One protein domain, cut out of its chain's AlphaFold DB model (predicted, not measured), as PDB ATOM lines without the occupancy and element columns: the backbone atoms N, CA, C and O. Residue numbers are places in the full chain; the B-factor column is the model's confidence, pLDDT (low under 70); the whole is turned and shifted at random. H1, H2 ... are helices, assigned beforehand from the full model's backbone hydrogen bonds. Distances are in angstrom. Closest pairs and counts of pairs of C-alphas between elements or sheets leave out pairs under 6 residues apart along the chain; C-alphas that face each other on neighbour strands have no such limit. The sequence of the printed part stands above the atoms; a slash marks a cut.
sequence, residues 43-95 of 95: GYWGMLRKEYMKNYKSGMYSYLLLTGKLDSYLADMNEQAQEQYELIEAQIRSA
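This is residues 43 to 95 of the 95 residues of an uncharacterized protein of [Ruminococcus] lactaris ATCC 29176 (UniProt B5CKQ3). Three helices follow one another round the three sides of a small triangle, with H1 and the long H3 as two sides and the short H2 as the third, and H3 then runs on past H1 as a long arm. H3 comes back from H2 and meets H1 near Gly 46, and residues 83 to 95, of which 83 to 93 belong to H3, stick out free of the small three-helix body. The printed part has 53 residues with three named helices in the order H1, H2, H3 and no named strand, and its class is all helix. The whole is loose, with a radius of gyration of the C-alphas of 13.9 A, and spans 45 by 19 by 14 A, the free arm making the length.

H1 begins at the first printed residue and holds residues 43 to 56, 20.2 A from first to last C-alpha; C-alpha 43 is at (95.186, 122.463, 146.924). H2 holds residues 58 to 66 and is 11.9 A long, with C-alpha 58 at (113.877, 129.237, 153.002). H3 holds residues 70 to 93, is the longest helix with 24 residues and 35.0 A, and ends with C-alpha 93 at (86.909, 127.903, 124.078).

H1 touches H2 with residues 50 to 54 alone; their closest C-alphas, those of Met 53 and Tyr 61, are 5.6 A apart. These two helices run opposite ways at a steep tilt of 59 degrees. H2 and H3 only just touch, with 3 pairs of C-alphas within 8 A, and only at the corner by their link; the closest C-alphas are those of Leu 64 and Leu 70, 4.7 A apart. They run opposite ways at a steep tilt of 66 degrees. H3 touches H1 with residues 74 to 81 alone, over 13 pairs of C-alphas within 8 A, the closest being those of Gly 46 and Leu 74 at 4.7 A. H1 and H3 run opposite ways at a steep tilt of 58 degrees. In H1, H2 and H3 every O i to N i+4 pair of the backbone is within hydrogen-bond range.

The C-alphas of Leu 66 and Ala 95, the two farthest apart, are 46.0 A from each other. Without the free stretch, the body of 40 residues spans 26 by 19 by 11 A and has a radius of gyration of 9.5 A. The links H1 to H2 and H2 to H3 are tight, with 1 and 3 residues between the helices. The printed part has no cut and ends at residue 95, the chain's last residue. The mean pLDDT of the printed part is 96.3, and no printed residue is under 70.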
ATOM      1  N   GLY A  43      95.224 123.021 148.279       95.69
ATOM      2  CA  GLY A  43      95.186 122.463 146.924       95.69
ATOM      3  C   GLY A  43      96.553 122.051 146.360       95.69
ATOM      4  O   GLY A  43      97.579 122.051 147.046       95.69
ATOM      5  N   TYR A  44      96.556 121.631 145.093       96.31
ATOM      6  CA  TYR A  44      97.742 121.088 144.423       96.31
ATOM      7  C   TYR A  44      98.820 122.157 144.201       96.31
ATOM      8  O   TYR A  44      99.981 121.959 144.572       96.31
ATOM      9  N   TRP A  45      98.432 123.316 143.663       96.75
ATOM     10  CA  TRP A  45      99.357 124.416 143.390       96.75
ATOM     11  C   TRP A  45      99.956 124.975 144.682       96.75
ATOM     12  O   TRP A  45     101.172 125.171 144.757       96.75
ATOM     13  N   GLY A  46      99.133 125.088 145.734       96.81
ATOM     14  CA  GLY A  46      99.544 125.333 147.120       96.81
ATOM     15  C   GLY A  46     100.703 124.467 147.579       96.81
ATOM     16  O   GLY A  46     101.748 124.959 148.015       96.81
ATOM     17  N   MET A  47     100.536 123.154 147.460       96.88
ATOM     18  CA  MET A  47     101.539 122.192 147.911       96.88
ATOM     19  C   MET A  47     102.844 122.289 147.115       96.88
ATOM     20  O   MET A  47     103.918 122.301 147.724       96.88
ATOM     21  N   LEU A  48     102.769 122.461 145.793       96.81
ATOM     22  CA  LEU A  48     103.958 122.674 144.961       96.81
ATOM     23  C   LEU A  48     104.724 123.940 145.367       96.81
ATOM     24  O   LEU A  48     105.949 123.919 145.520       96.81
ATOM     25  N   ARG A  49     104.017 125.050 145.604       96.88
ATOM     26  CA  ARG A  49     104.643 126.302 146.053       96.88
ATOM     27  C   ARG A  49     105.306 126.152 147.413       96.88
ATOM     28  O   ARG A  49     106.396 126.688 147.616       96.88
ATOM     29  N   LYS A  50     104.671 125.425 148.334       97.31
ATOM     30  CA  LYS A  50     105.225 125.132 149.659       97.31
ATOM     31  C   LYS A  50     106.551 124.387 149.548       97.31
ATOM     32  O   LYS A  50     107.514 124.770 150.210       97.31
ATOM     33  N   GLU A  51     106.611 123.353 148.714       97.75
ATOM     34  CA  GLU A  51     107.828 122.570 148.492       97.75
ATOM     35  C   GLU A  51     108.937 123.408 147.847       97.75
ATOM     36  O   GLU A  51     110.060 123.450 148.352       97.75
ATOM     37  N   TYR A  52     108.600 124.185 146.814       97.69
ATOM     38  CA  TYR A  52     109.533 125.133 146.208       97.69
ATOM     39  C   TYR A  52     110.095 126.125 147.236       97.69
ATOM     40  O   TYR A  52     111.303 126.363 147.293       97.69
ATOM     41  N   MET A  53     109.234 126.700 148.081       97.62
ATOM     42  CA  MET A  53     109.664 127.658 149.094       97.62
ATOM     43  C   MET A  53     110.578 127.031 150.143       97.62
ATOM     44  O   MET A  53     111.573 127.649 150.516       97.62
ATOM     45  N   LYS A  54     110.280 125.809 150.592       96.38
ATOM     46  CA  LYS A  54     111.143 125.077 151.525       96.38
ATOM     47  C   LYS A  54     112.539 124.852 150.950       96.38
ATOM     48  O   LYS A  54     113.522 125.110 151.637       96.38
ATOM     49  N   ASN A  55     112.612 124.413 149.696       98.00
ATOM     50  CA  ASN A  55     113.867 123.994 149.076       98.00
ATOM     51  C   ASN A  55     114.705 125.173 148.555       98.00
ATOM     52  O   ASN A  55     115.930 125.104 148.569       98.00
ATOM     53  N   TYR A  56     114.066 126.264 148.116       97.88
ATOM     54  CA  TYR A  56     114.748 127.332 147.372       97.88
ATOM     55  C   TYR A  56     114.499 128.753 147.894       97.88
ATOM     56  O   TYR A  56     115.187 129.684 147.472       97.88
ATOM     57  N   LYS A  57     113.526 128.963 148.793       96.56
ATOM     58  CA  LYS A  57     113.181 130.280 149.372       96.56
ATOM     59  C   LYS A  57     112.994 130.194 150.889       96.56
ATOM     60  O   LYS A  57     112.025 130.725 151.437       96.56
ATOM     61  N   SER A  58     113.940 129.544 151.566       94.88
ATOM     62  CA  SER A  58     113.877 129.237 153.002       94.88
ATOM     63  C   SER A  58     113.579 130.457 153.880       94.88
ATOM     64  O   SER A  58     112.776 130.352 154.798       94.88
ATOM     65  N   GLY A  59     114.131 131.636 153.567       97.88
ATOM     66  CA  GLY A  59     113.838 132.872 154.305       97.88
ATOM     67  C   GLY A  59     112.361 133.278 154.251       97.88
ATOM     68  O   GLY A  59     111.764 133.586 155.280       97.88
ATOM     69  N   MET A  60     111.744 133.208 153.067       97.31
ATOM     70  CA  MET A  60     110.319 133.511 152.896       97.31
ATOM     71  C   MET A  60     109.441 132.444 153.556       97.31
ATOM     72  O   MET A  60     108.455 132.780 154.210       97.31
ATOM     73  N   TYR A  61     109.819 131.168 153.421       98.12
ATOM     74  CA  TYR A  61     109.138 130.062 154.090       98.12
ATOM     75  C   TYR A  61     109.132 130.246 155.610       98.12
ATOM     76  O   TYR A  61     108.069 130.221 156.226       98.12
ATOM     77  N   SER A  62     110.301 130.488 156.205       97.94
ATOM     78  CA  SER A  62     110.447 130.693 157.645       97.94
ATOM     79  C   SER A  62     109.686 131.926 158.119       97.94
ATOM     80  O   SER A  62     108.996 131.852 159.128       97.94
ATOM     81  N   TYR A  63     109.742 133.037 157.379       97.81
ATOM     82  CA  TYR A  63     108.974 134.238 157.709       97.81
ATOM     83  C   TYR A  63     107.464 133.960 157.774       97.81
ATOM     84  O   TYR A  63     106.816 134.277 158.772       97.81
ATOM     85  N   LEU A  64     106.895 133.325 156.745       96.75
ATOM     86  CA  LEU A  64     105.463 133.012 156.703       96.75
ATOM     87  C   LEU A  64     105.059 131.982 157.762       96.75
ATOM     88  O   LEU A  64     103.994 132.106 158.364       96.75
ATOM     89  N   LEU A  65     105.916 130.993 158.024       95.19
ATOM     90  CA  LEU A  65     105.688 129.989 159.059       95.19
ATOM     91  C   LEU A  65     105.665 130.619 160.458       95.19
ATOM     92  O   LEU A  65     104.729 130.390 161.217       95.19
ATOM     93  N   LEU A  66     106.665 131.441 160.783       95.06
ATOM     94  CA  LEU A  66     106.803 132.072 162.101       95.06
ATOM     95  C   LEU A  66     105.746 133.148 162.358       95.06
ATOM     96  O   LEU A  66     105.399 133.405 163.505       95.06
ATOM     97  N   THR A  67     105.218 133.766 161.302       94.19
ATOM     98  CA  THR A  67     104.121 134.739 161.408       94.19
ATOM     99  C   THR A  67     102.734 134.095 161.393       94.19
ATOM    100  O   THR A  67     101.744 134.815 161.504       94.19
ATOM    101  N   GLY A  68     102.635 132.768 161.241       93.25
ATOM    102  CA  GLY A  68     101.354 132.058 161.151       93.25
ATOM    103  C   GLY A  68     100.571 132.338 159.862       93.25
ATOM    104  O   GLY A  68      99.380 132.061 159.806       93.25
ATOM    105  N   LYS A  69     101.221 132.886 158.824       95.38
ATOM    106  CA  LYS A  69     100.595 133.305 157.552       95.38
ATOM    107  C   LYS A  69     100.821 132.326 156.398       95.38
ATOM    108  O   LYS A  69     100.448 132.613 155.263       95.38
ATOM    109  N   LEU A  70     101.492 131.202 156.651       96.25
ATOM    110  CA  LEU A  70     101.856 130.258 155.596       96.25
ATOM    111  C   LEU A  70     100.624 129.661 154.914       96.25
ATOM    112  O   LEU A  70     100.551 129.685 153.691       96.25
ATOM    113  N   ASP A  71      99.668 129.147 155.682       96.00
ATOM    114  CA  ASP A  71      98.531 128.427 155.105       96.00
ATOM    115  C   ASP A  71      97.629 129.358 154.287       96.00
ATOM    116  O   ASP A  71      97.253 129.002 153.172       96.00
ATOM    117  N   SER A  72      97.386 130.584 154.767       96.44
ATOM    118  CA  SER A  72      96.611 131.583 154.022       96.44
ATOM    119  C   SER A  72      97.295 131.997 152.723       96.44
ATOM    120  O   SER A  72      96.655 132.039 151.678       96.44
ATOM    121  N   TYR A  73      98.615 132.210 152.753       96.88
ATOM    122  CA  TYR A  73      99.392 132.521 151.552       96.88
ATOM    123  C   TYR A  73      99.313 131.404 150.500       96.88
ATOM    124  O   TYR A  73      99.239 131.669 149.299       96.88
ATOM    125  N   LEU A  74      99.362 130.141 150.934       97.75
ATOM    126  CA  LEU A  74      99.285 129.006 150.018       97.75
ATOM    127  C   LEU A  74      97.871 128.816 149.455       97.75
ATOM    128  O   LEU A  74      97.751 128.455 148.286       97.75
ATOM    129  N   ALA A  75      96.834 129.079 150.255       97.88
ATOM    130  CA  ALA A  75      95.448 129.082 149.799       97.88
ATOM    131  C   ALA A  75      95.199 130.182 148.752       97.88
ATOM    132  O   ALA A  75      94.698 129.870 147.676       97.88
ATOM    133  N   ASP A  76      95.651 131.420 149.004       97.31
ATOM    134  CA  ASP A  76      95.543 132.536 148.047       97.31
ATOM    135  C   ASP A  76      96.163 132.172 146.694       97.31
ATOM    136  O   ASP A  76      95.595 132.410 145.632       97.31
ATOM    137  N   MET A  77      97.355 131.577 146.722       95.94
ATOM    138  CA  MET A  77      98.078 131.229 145.503       95.94
ATOM    139  C   MET A  77      97.435 130.050 144.759       95.94
ATOM    140  O   MET A  77      97.508 129.993 143.534       95.94
ATOM    141  N   ASN A  78      96.756 129.143 145.465       97.06
ATOM    142  CA  ASN A  78      95.971 128.093 144.827       97.06
ATOM    143  C   ASN A  78      94.700 128.634 144.164       97.06
ATOM    144  O   ASN A  78      94.397 128.228 143.045       97.06
ATOM    145  N   GLU A  79      93.993 129.561 144.813       97.38
ATOM    146  CA  GLU A  79      92.842 130.254 144.217       97.38
ATOM    147  C   GLU A  79      93.265 131.034 142.971       97.38
ATOM    148  O   GLU A  79      92.691 130.833 141.906       97.38
ATOM    149  N   GLN A  80      94.353 131.803 143.051       97.25
ATOM    150  CA  GLN A  80      94.899 132.523 141.895       97.25
ATOM    151  C   GLN A  80      95.244 131.583 140.734       97.25
ATOM    152  O   GLN A  80      94.956 131.889 139.580       97.25
ATOM    153  N   ALA A  81      95.860 130.431 141.014       96.44
ATOM    154  CA  ALA A  81      96.179 129.458 139.973       96.44
ATOM    155  C   ALA A  81      94.913 128.891 139.306       96.44
ATOM    156  O   ALA A  81      94.892 128.711 138.088       96.44
ATOM    157  N   GLN A  82      93.865 128.644 140.091       96.44
ATOM    158  CA  GLN A  82      92.582 128.160 139.593       96.44
ATOM    159  C   GLN A  82      91.866 129.219 138.741       96.44
ATOM    160  O   GLN A  82      91.444 128.919 137.628       96.44
ATOM    161  N   GLU A  83      91.811 130.467 139.206       97.56
ATOM    162  CA  GLU A  83      91.222 131.589 138.463       97.56
ATOM    163  C   GLU A  83      91.913 131.802 137.110       97.56
ATOM    164  O   GLU A  83      91.260 131.994 136.085       97.56
ATOM    165  N   GLN A  84      93.249 131.741 137.084       97.25
ATOM    166  CA  GLN A  84      94.012 131.871 135.842       97.25
ATOM    167  C   GLN A  84      93.744 130.711 134.881       97.25
ATOM    168  O   GLN A  84      93.635 130.929 133.673       97.25
ATOM    169  N   TYR A  85      93.624 129.488 135.399       96.56
ATOM    170  CA  TYR A  85      93.275 128.326 134.590       96.56
ATOM    171  C   TYR A  85      91.902 128.497 133.927       96.56
ATOM    172  O   TYR A  85      91.794 128.363 132.709       96.56
ATOM    173  N   GLU A  86      90.882 128.857 134.707       97.56
ATOM    174  CA  GLU A  86      89.513 129.061 134.218       97.56
ATOM    175  C   GLU A  86      89.439 130.190 133.183       97.56
ATOM    176  O   GLU A  86      88.775 130.053 132.151       97.56
ATOM    177  N   LEU A  87      90.173 131.284 133.410       98.12
ATOM    178  CA  LEU A  87      90.263 132.396 132.466       98.12
ATOM    179  C   LEU A  87      90.842 131.952 131.114       98.12
ATOM    180  O   LEU A  87      90.277 132.270 130.066       98.12
ATOM    181  N   ILE A  88      91.958 131.220 131.131       98.00
ATOM    182  CA  ILE A  88      92.619 130.734 129.913       98.00
ATOM    183  C   ILE A  88      91.733 129.715 129.190       98.00
ATOM    184  O   ILE A  88      91.602 129.772 127.967       98.00
ATOM    185  N   GLU A  89      91.091 128.806 129.924       98.12
ATOM    186  CA  GLU A  89      90.175 127.822 129.347       98.12
ATOM    187  C   GLU A  89      89.005 128.506 128.621       98.12
ATOM    188  O   GLU A  89      88.685 128.157 127.480       98.12
ATOM    189  N   ALA A  90      88.398 129.516 129.250       97.88
ATOM    190  CA  ALA A  90      87.306 130.282 128.663       97.88
ATOM    191  C   ALA A  90      87.740 131.009 127.381       97.88
ATOM    192  O   ALA A  90      87.024 130.964 126.378       97.88
ATOM    193  N   GLN A  91      88.926 131.626 127.387       97.62
ATOM    194  CA  GLN A  91      89.487 132.302 126.214       97.62
ATOM    195  C   GLN A  91      89.712 131.333 125.050       97.62
ATOM    196  O   GLN A  91      89.292 131.627 123.931       97.62
ATOM    197  N   ILE A  92      90.306 130.162 125.312       97.56
ATOM    198  CA  ILE A  92      90.558 129.134 124.289       97.56
ATOM    199  C   ILE A  92      89.246 128.596 123.713       97.56
ATOM    200  O   ILE A  92      89.154 128.387 122.511       97.56
ATOM    201  N   ARG A  93      88.220 128.385 124.543       95.12
ATOM    202  CA  ARG A  93      86.909 127.903 124.078       95.12
ATOM    203  C   ARG A  93      86.176 128.924 123.198       95.12
ATOM    204  O   ARG A  93      85.350 128.534 122.380       95.12
ATOM    205  N   SER A  94      86.430 130.214 123.415       91.75
ATOM    206  CA  SER A  94      85.825 131.311 122.651       91.75
ATOM    207  C   SER A  94      86.562 131.668 121.353       91.75
ATOM    208  O   SER A  94      86.072 132.525 120.616       91.75
ATOM    209  N   ALA A  95      87.721 131.050 121.099       74.94
ATOM    210  CA  ALA A  95      88.544 131.232 119.901       74.94
ATOM    211  C   ALA A  95      88.173 130.227 118.801       74.94
ATOM    212  O   ALA A  95      88.207 130.635 117.618       74.94
TER     213      ALA A  95